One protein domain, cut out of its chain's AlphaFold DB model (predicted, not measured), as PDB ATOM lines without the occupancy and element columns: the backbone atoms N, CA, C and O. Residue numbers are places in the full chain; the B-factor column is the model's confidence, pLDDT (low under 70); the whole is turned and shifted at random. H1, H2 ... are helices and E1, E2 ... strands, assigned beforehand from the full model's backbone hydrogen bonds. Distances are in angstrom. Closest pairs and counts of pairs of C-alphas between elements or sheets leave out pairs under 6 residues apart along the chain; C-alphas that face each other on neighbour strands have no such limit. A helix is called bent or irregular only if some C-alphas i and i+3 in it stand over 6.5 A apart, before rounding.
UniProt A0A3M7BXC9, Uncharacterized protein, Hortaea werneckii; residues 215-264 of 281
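AT A GLANCE: This is residues 215 to 264 of the 281 residues of an uncharacterized protein of Hortaea werneckii (UniProt A0A3M7BXC9). Little regular structure is found here: a two-strand antiparallel hairpin, E1 and E2, makes one end, and winding loops with the short helix H1 make the other. The printed part has 50 residues, with named elements in the order E1, E2, H1 holding only 16 of them; the class is mixed. It is only just compact, close to loose, with a radius of gyration of the C-alphas of 11.5 A and spans of 28 by 24 by 14 A.

HOW THE PARTS SIT: Look first at E1, residues 222 to 226, and E2, residues 232 to 238, a hairpin at 147 degrees. C-alphas 226 and 232 face each other at 4.2 A; N 237 and O 223 are within hydrogen-bond range at 2.8 A. H1, residues 254 to 257, is apart from E1. H1 is too short for any O i to N i+4 pair, and its one O i to N i+3 pair is not within range.

IN THESE COORDINATES: Find C-alpha 222 at (49.983, 21.918, 14.679); from there E1 runs 12.6 A. E2 runs 14.6 A. H1 ends at C-alpha 257, (33.232, 22.808, 7.584), and is irregular, 7.5 A from first to last C-alpha.

THE WHOLE: The C-alphas farthest apart, Gly 234 and Ala 253, stand 29.3 A apart. The link from E1 to E2 is tight; that from E2 to H1, residues 239 to 253, is long. The printed part has no cut, and no printed residue is under 70 in pLDDT.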
ATOM      1  N   LEU A 215      33.849  18.105  18.451       96.06
ATOM      2  CA  LEU A 215      35.257  17.809  18.711       96.06
ATOM      3  C   LEU A 215      35.969  19.058  19.239       96.06
ATOM      4  O   LEU A 215      35.732  20.171  18.762       96.06
ATOM      5  N   HIS A 216      36.855  18.865  20.215       96.25
ATOM      6  CA  HIS A 216      37.765  19.891  20.712       96.25
ATOM      7  C   HIS A 216      39.094  19.261  21.132       96.25
ATOM      8  O   HIS A 216      39.125  18.400  22.007       96.25
ATOM      9  N   LEU A 217      40.188  19.708  20.521       95.62
ATOM     10  CA  LEU A 217      41.539  19.205  20.754       95.62
ATOM     11  C   LEU A 217      42.450  20.388  21.118       95.62
ATOM     12  O   LEU A 217      43.109  20.930  20.233       95.62
ATOM     13  N   PRO A 218      42.513  20.820  22.392       95.38
ATOM     14  CA  PRO A 218      43.161  22.081  22.787       95.38
ATOM     15  C   PRO A 218      44.668  22.147  22.483       95.38
ATOM     16  O   PRO A 218      45.248  23.229  22.475       95.38
ATOM     17  N   TYR A 219      45.302  21.005  22.199       94.00
ATOM     18  CA  TYR A 219      46.721  20.903  21.855       94.00
ATOM     19  C   TYR A 219      46.978  20.602  20.367       94.00
ATOM     20  O   TYR A 219      48.122  20.396  19.974       94.00
ATOM     21  N   ALA A 220      45.946  20.627  19.516       93.12
ATOM     22  CA  ALA A 220      46.051  20.379  18.075       93.12
ATOM     23  C   ALA A 220      46.321  21.662  17.262       93.12
ATOM     24  O   ALA A 220      45.744  21.872  16.195       93.12
ATOM     25  N   GLY A 221      47.193  22.543  17.764       94.69
ATOM     26  CA  GLY A 221      47.598  23.772  17.065       94.69
ATOM     27  C   GLY A 221      48.515  23.532  15.860       94.69
ATOM     28  O   GLY A 221      48.687  24.419  15.025       94.69
ATOM     29  N   PHE A 222      49.078  22.330  15.748       93.81
ATOM     30  CA  PHE A 222      49.983  21.918  14.679       93.81
ATOM     31  C   PHE A 222      49.669  20.494  14.227       93.81
ATOM     32  O   PHE A 222      49.078  19.719  14.980       93.81
ATOM     33  N   ARG A 223      50.092  20.148  13.011       91.56
ATOM     34  CA  ARG A 223      49.992  18.798  12.449       91.56
ATOM     35  C   ARG A 223      51.152  18.516  11.492       91.56
ATOM     36  O   ARG A 223      51.679  19.469  10.915       91.56
ATOM     37  N   PRO A 224      51.519  17.249  11.267       91.56
ATOM     38  CA  PRO A 224      52.364  16.898  10.136       91.56
ATOM     39  C   PRO A 224      51.724  17.338   8.812       91.56
ATOM     40  O   PRO A 224      50.504  17.258   8.620       91.56
ATOM     41  N   GLU A 225      52.548  17.839   7.899       91.94
ATOM     42  CA  GLU A 225      52.174  17.913   6.494       91.94
ATOM     43  C   GLU A 225      52.271  16.522   5.876       91.94
ATOM     44  O   GLU A 225      53.207  15.770   6.150       91.94
ATOM     45  N   VAL A 226      51.307  16.203   5.019       92.69
ATOM     46  CA  VAL A 226      51.279  14.966   4.251       92.69
ATOM     47  C   VAL A 226      51.112  15.289   2.775       92.69
ATOM     48  O   VAL A 226      50.504  16.300   2.419       92.69
ATOM     49  N   ASP A 227      51.651  14.431   1.918       91.94
ATOM     50  CA  ASP A 227      51.408  14.503   0.486       91.94
ATOM     51  C   ASP A 227      50.029  13.928   0.100       91.94
ATOM     52  O   ASP A 227      49.209  13.532   0.932       91.94
ATOM     53  N   ASN A 228      49.765  13.882  -1.204       91.62
ATOM     54  CA  ASN A 228      48.487  13.446  -1.764       91.62
ATOM     55  C   ASN A 228      48.133  11.974  -1.488       91.62
ATOM     56  O   ASN A 228      46.981  11.597  -1.702       91.62
ATOM     57  N   ILE A 229      49.092  11.158  -1.044       91.38
ATOM     58  CA  ILE A 229      48.886   9.756  -0.661       91.38
ATOM     59  C   ILE A 229      49.073   9.544   0.850       91.38
ATOM     60  O   ILE A 229      49.236   8.415   1.313       91.38
ATOM     61  N   LEU A 230      49.000  10.637   1.620       92.12
ATOM     62  CA  LEU A 230      49.039  10.667   3.081       92.12
ATOM     63  C   LEU A 230      50.390  10.277   3.691       92.12
ATOM     64  O   LEU A 230      50.449   9.846   4.845       92.12
ATOM     65  N   ILE A 231      51.483  10.455   2.949       94.12
ATOM     66  CA  ILE A 231      52.836  10.259   3.469       94.12
ATOM     67  C   ILE A 231      53.365  11.572   4.052       94.12
ATOM     68  O   ILE A 231      53.344  12.591   3.357       94.12
ATOM     69  N   PRO A 232      53.878  11.577   5.299       91.62
ATOM     70  CA  PRO A 232      54.472  12.771   5.882       91.62
ATOM     71  C   PRO A 232      55.621  13.325   5.032       91.62
ATOM     72  O   PRO A 232      56.540  12.593   4.657       91.62
ATOM     73  N   THR A 233      55.598  14.630   4.758       92.44
ATOM     74  CA  THR A 233      56.670  15.308   4.004       92.44
ATOM     75  C   THR A 233      57.898  15.587   4.874       92.44
ATOM     76  O   THR A 233      59.004  15.740   4.357       92.44
ATOM     77  N   GLY A 234      57.702  15.609   6.198       91.75
ATOM     78  CA  GLY A 234      58.683  16.030   7.201       91.75
ATOM     79  C   GLY A 234      58.409  17.428   7.761       91.75
ATOM     80  O   GLY A 234      58.945  17.766   8.817       91.75
ATOM     81  N   ASP A 235      57.542  18.205   7.110       93.88
ATOM     82  CA  ASP A 235      57.144  19.531   7.569       93.88
ATOM     83  C   ASP A 235      56.016  19.464   8.609       93.88
ATOM     84  O   ASP A 235      55.210  18.531   8.649       93.88
ATOM     85  N   ILE A 236      55.951  20.485   9.469       94.50
ATOM     86  CA  ILE A 236      54.892  20.663  10.467       94.50
ATOM     87  C   ILE A 236      54.126  21.947  10.147       94.50
ATOM     88  O   ILE A 236      54.689  23.043  10.169       94.50
ATOM     89  N   LEU A 237      52.824  21.822   9.891       92.88
ATOM     90  CA  LEU A 237      51.945  22.947   9.584       92.88
ATOM     91  C   LEU A 237      51.223  23.444  10.831       92.88
ATOM     92  O   LEU A 237      50.767  22.661  11.663       92.88
ATOM     93  N   SER A 238      51.050  24.762  10.924       95.50
ATOM     94  CA  SER A 238      50.130  25.363  11.891       95.50
ATOM     95  C   SER A 238      48.678  25.148  11.456       95.50
ATOM     96  O   SER A 238      48.305  25.539  10.345       95.50
ATOM     97  N   ASN A 239      47.834  24.658  12.360       95.19
ATOM     98  CA  ASN A 239      46.384  24.706  12.207       95.19
ATOM     99  C   ASN A 239      45.908  26.126  12.520       95.19
ATOM    100  O   ASN A 239      45.646  26.482  13.670       95.19
ATOM    101  N   LYS A 240      45.860  26.968  11.481       95.12
ATOM    102  CA  LYS A 240      45.460  28.374  11.608       95.12
ATOM    103  C   LYS A 240      44.062  28.465  12.208       95.12
ATOM    104  O   LYS A 240      43.174  27.707  11.816       95.12
ATOM    105  N   GLN A 241      43.872  29.429  13.103       95.75
ATOM    106  CA  GLN A 241      42.554  29.757  13.632       95.75
ATOM    107  C   GLN A 241      41.562  29.966  12.475       95.75
ATOM    108  O   GLN A 241      41.902  30.607  11.478       95.75
ATOM    109  N   TYR A 242      40.360  29.410  12.610       92.88
ATOM    110  CA  TYR A 242      39.274  29.413  11.620       92.88
ATOM    111  C   TYR A 242      39.494  28.583  10.342       92.88
ATOM    112  O   TYR A 242      38.588  28.534   9.510       92.88
ATOM    113  N   SER A 243      40.633  27.902  10.175       94.62
ATOM    114  CA  SER A 243      40.812  26.940   9.072       94.62
ATOM    115  C   SER A 243      39.947  25.687   9.257       94.62
ATOM    116  O   SER A 243      39.407  25.427  10.342       94.62
ATOM    117  N   VAL A 244      39.846  24.852   8.217       94.44
ATOM    118  CA  VAL A 244      39.146  23.556   8.332       94.44
ATOM    119  C   VAL A 244      39.709  22.669   9.449       94.44
ATOM    120  O   VAL A 244      38.929  22.011  10.135       94.44
ATOM    121  N   ASN A 245      41.018  22.750   9.712       94.06
ATOM    122  CA  ASN A 245      41.731  21.973  10.733       94.06
ATOM    123  C   ASN A 245      41.805  22.656  12.116       94.06
ATOM    124  O   ASN A 245      42.506  22.173  13.006       94.06
ATOM    125  N   ASP A 246      41.109  23.778  12.329       94.94
ATOM    126  CA  ASP A 246      41.014  24.409  13.649       94.94
ATOM    127  C   ASP A 246      40.074  23.613  14.568       94.94
ATOM    128  O   ASP A 246      38.847  23.780  14.530       94.94
ATOM    129  N   TRP A 247      40.673  22.733  15.370       95.50
ATOM    130  CA  TRP A 247      40.018  21.960  16.435       95.50
ATOM    131  C   TRP A 247      40.394  22.430  17.843       95.50
ATOM    132  O   TRP A 247      39.819  21.963  18.827       95.50
ATOM    133  N   TRP A 248      41.369  23.332  17.952       95.88
ATOM    134  CA  TRP A 248      42.016  23.686  19.214       95.88
ATOM    135  C   TRP A 248      41.521  25.005  19.800       95.88
ATOM    136  O   TRP A 248      41.607  25.192  21.009       95.88
ATOM    137  N   THR A 249      40.957  25.897  18.982       96.44
ATOM    138  CA  THR A 249      40.468  27.200  19.456       96.44
ATOM    139  C   THR A 249      39.193  27.071  20.288       96.44
ATOM    140  O   THR A 249      39.053  27.719  21.324       96.44
ATOM    141  N   ALA A 250      38.243  26.253  19.834       96.44
ATOM    142  CA  ALA A 250      36.957  26.051  20.494       96.44
ATOM    143  C   ALA A 250      36.319  24.718  20.065       96.44
ATOM    144  O   ALA A 250      36.667  24.194  19.002       96.44
ATOM    145  N   PRO A 251      35.372  24.172  20.849       97.25
ATOM    146  CA  PRO A 251      34.567  23.035  20.423       97.25
ATOM    147  C   PRO A 251      33.761  23.354  19.160       97.25
ATOM    148  O   PRO A 251      33.129  24.407  19.068       97.25
ATOM    149  N   LYS A 252      33.762  22.433  18.193       95.44
ATOM    150  CA  LYS A 252      33.069  22.593  16.907       95.44
ATOM    151  C   LYS A 252      32.494  21.261  16.438       95.44
ATOM    152  O   LYS A 252      33.106  20.216  16.649       95.44
ATOM    153  N   ALA A 253      31.338  21.294  15.776       96.12
ATOM    154  CA  ALA A 253      30.795  20.098  15.140       96.12
ATOM    155  C   ALA A 253      31.749  19.590  14.045       96.12
ATOM    156  O   ALA A 253      32.241  20.389  13.243       96.12
ATOM    157  N   ILE A 254      31.976  18.277  13.969       95.38
ATOM    158  CA  ILE A 254      32.853  17.660  12.959       95.38
ATOM    159  C   ILE A 254      32.415  18.081  11.543       95.38
ATOM    160  O   ILE A 254      33.228  18.473  10.704       95.38
ATOM    161  N   GLY A 255      31.103  18.099  11.310       94.94
ATOM    162  CA  GLY A 255      30.453  18.470  10.057       94.94
ATOM    163  C   GLY A 255      30.499  19.954   9.685       94.94
ATOM    164  O   GLY A 255      30.159  20.287   8.553       94.94
ATOM    165  N   ALA A 256      30.899  20.852  10.592       94.62
ATOM    166  CA  ALA A 256      30.694  22.297  10.428       94.62
ATOM    167  C   ALA A 256      31.326  22.876   9.150       94.62
ATOM    168  O   ALA A 256      30.770  23.790   8.549       94.62
ATOM    169  N   ASN A 257      32.461  22.315   8.723       94.00
ATOM    170  CA  ASN A 257      33.232  22.808   7.584       94.00
ATOM    171  C   ASN A 257      33.152  21.894   6.345       94.00
ATOM    172  O   ASN A 257      33.935  22.069   5.418       94.00
ATOM    173  N   PHE A 258      32.214  20.939   6.283       93.19
ATOM    174  CA  PHE A 258      32.133  19.978   5.165       93.19
ATOM    175  C   PHE A 258      31.811  20.597   3.797       93.19
ATOM    176  O   PHE A 258      32.066  19.981   2.767       93.19
ATOM    177  N   SER A 259      31.273  21.817   3.773       93.50
ATOM    178  CA  SER A 259      31.036  22.592   2.551       93.50
ATOM    179  C   SER A 259      32.182  23.548   2.196       93.50
ATOM    180  O   SER A 259      32.117  24.215   1.163       93.50
ATOM    181  N   ALA A 260      33.221  23.651   3.033       95.25
ATOM    182  CA  ALA A 260      34.346  24.543   2.788       95.25
ATOM    183  C   ALA A 260      35.233  23.997   1.663       95.25
ATOM    184  O   ALA A 260      35.650  22.841   1.693       95.25
ATOM    185  N   ALA A 261      35.587  24.851   0.699       94.94
ATOM    186  CA  ALA A 261      36.451  24.463  -0.417       94.94
ATOM    187  C   ALA A 261      37.850  24.000   0.038       94.94
ATOM    188  O   ALA A 261      38.435  23.134  -0.603       94.94
ATOM    189  N   GLU A 262      38.358  24.532   1.158       93.00
ATOM    190  CA  GLU A 262      39.638  24.126   1.769       93.00
ATOM    191  C   GLU A 262      39.634  22.655   2.230       93.00
ATOM    192  O   GLU A 262      40.694  22.055   2.368       93.00
ATOM    193  N   LEU A 263      38.461  22.048   2.450       92.81
ATOM    194  CA  LEU A 263      38.384  20.657   2.899       92.81
ATOM    195  C   LEU A 263      38.690  19.651   1.775       92.81
ATOM    196  O   LEU A 263      39.072  18.516   2.058       92.81
ATOM    197  N   LEU A 264      38.540  20.046   0.507       93.12
ATOM    198  CA  LEU A 264      38.905  19.194  -0.622       93.12
ATOM    199  C   LEU A 264      40.431  19.043  -0.686       93.12
ATOM    200  O   LEU A 264      41.157  20.025  -0.797       93.12
TER     201      LEU A 264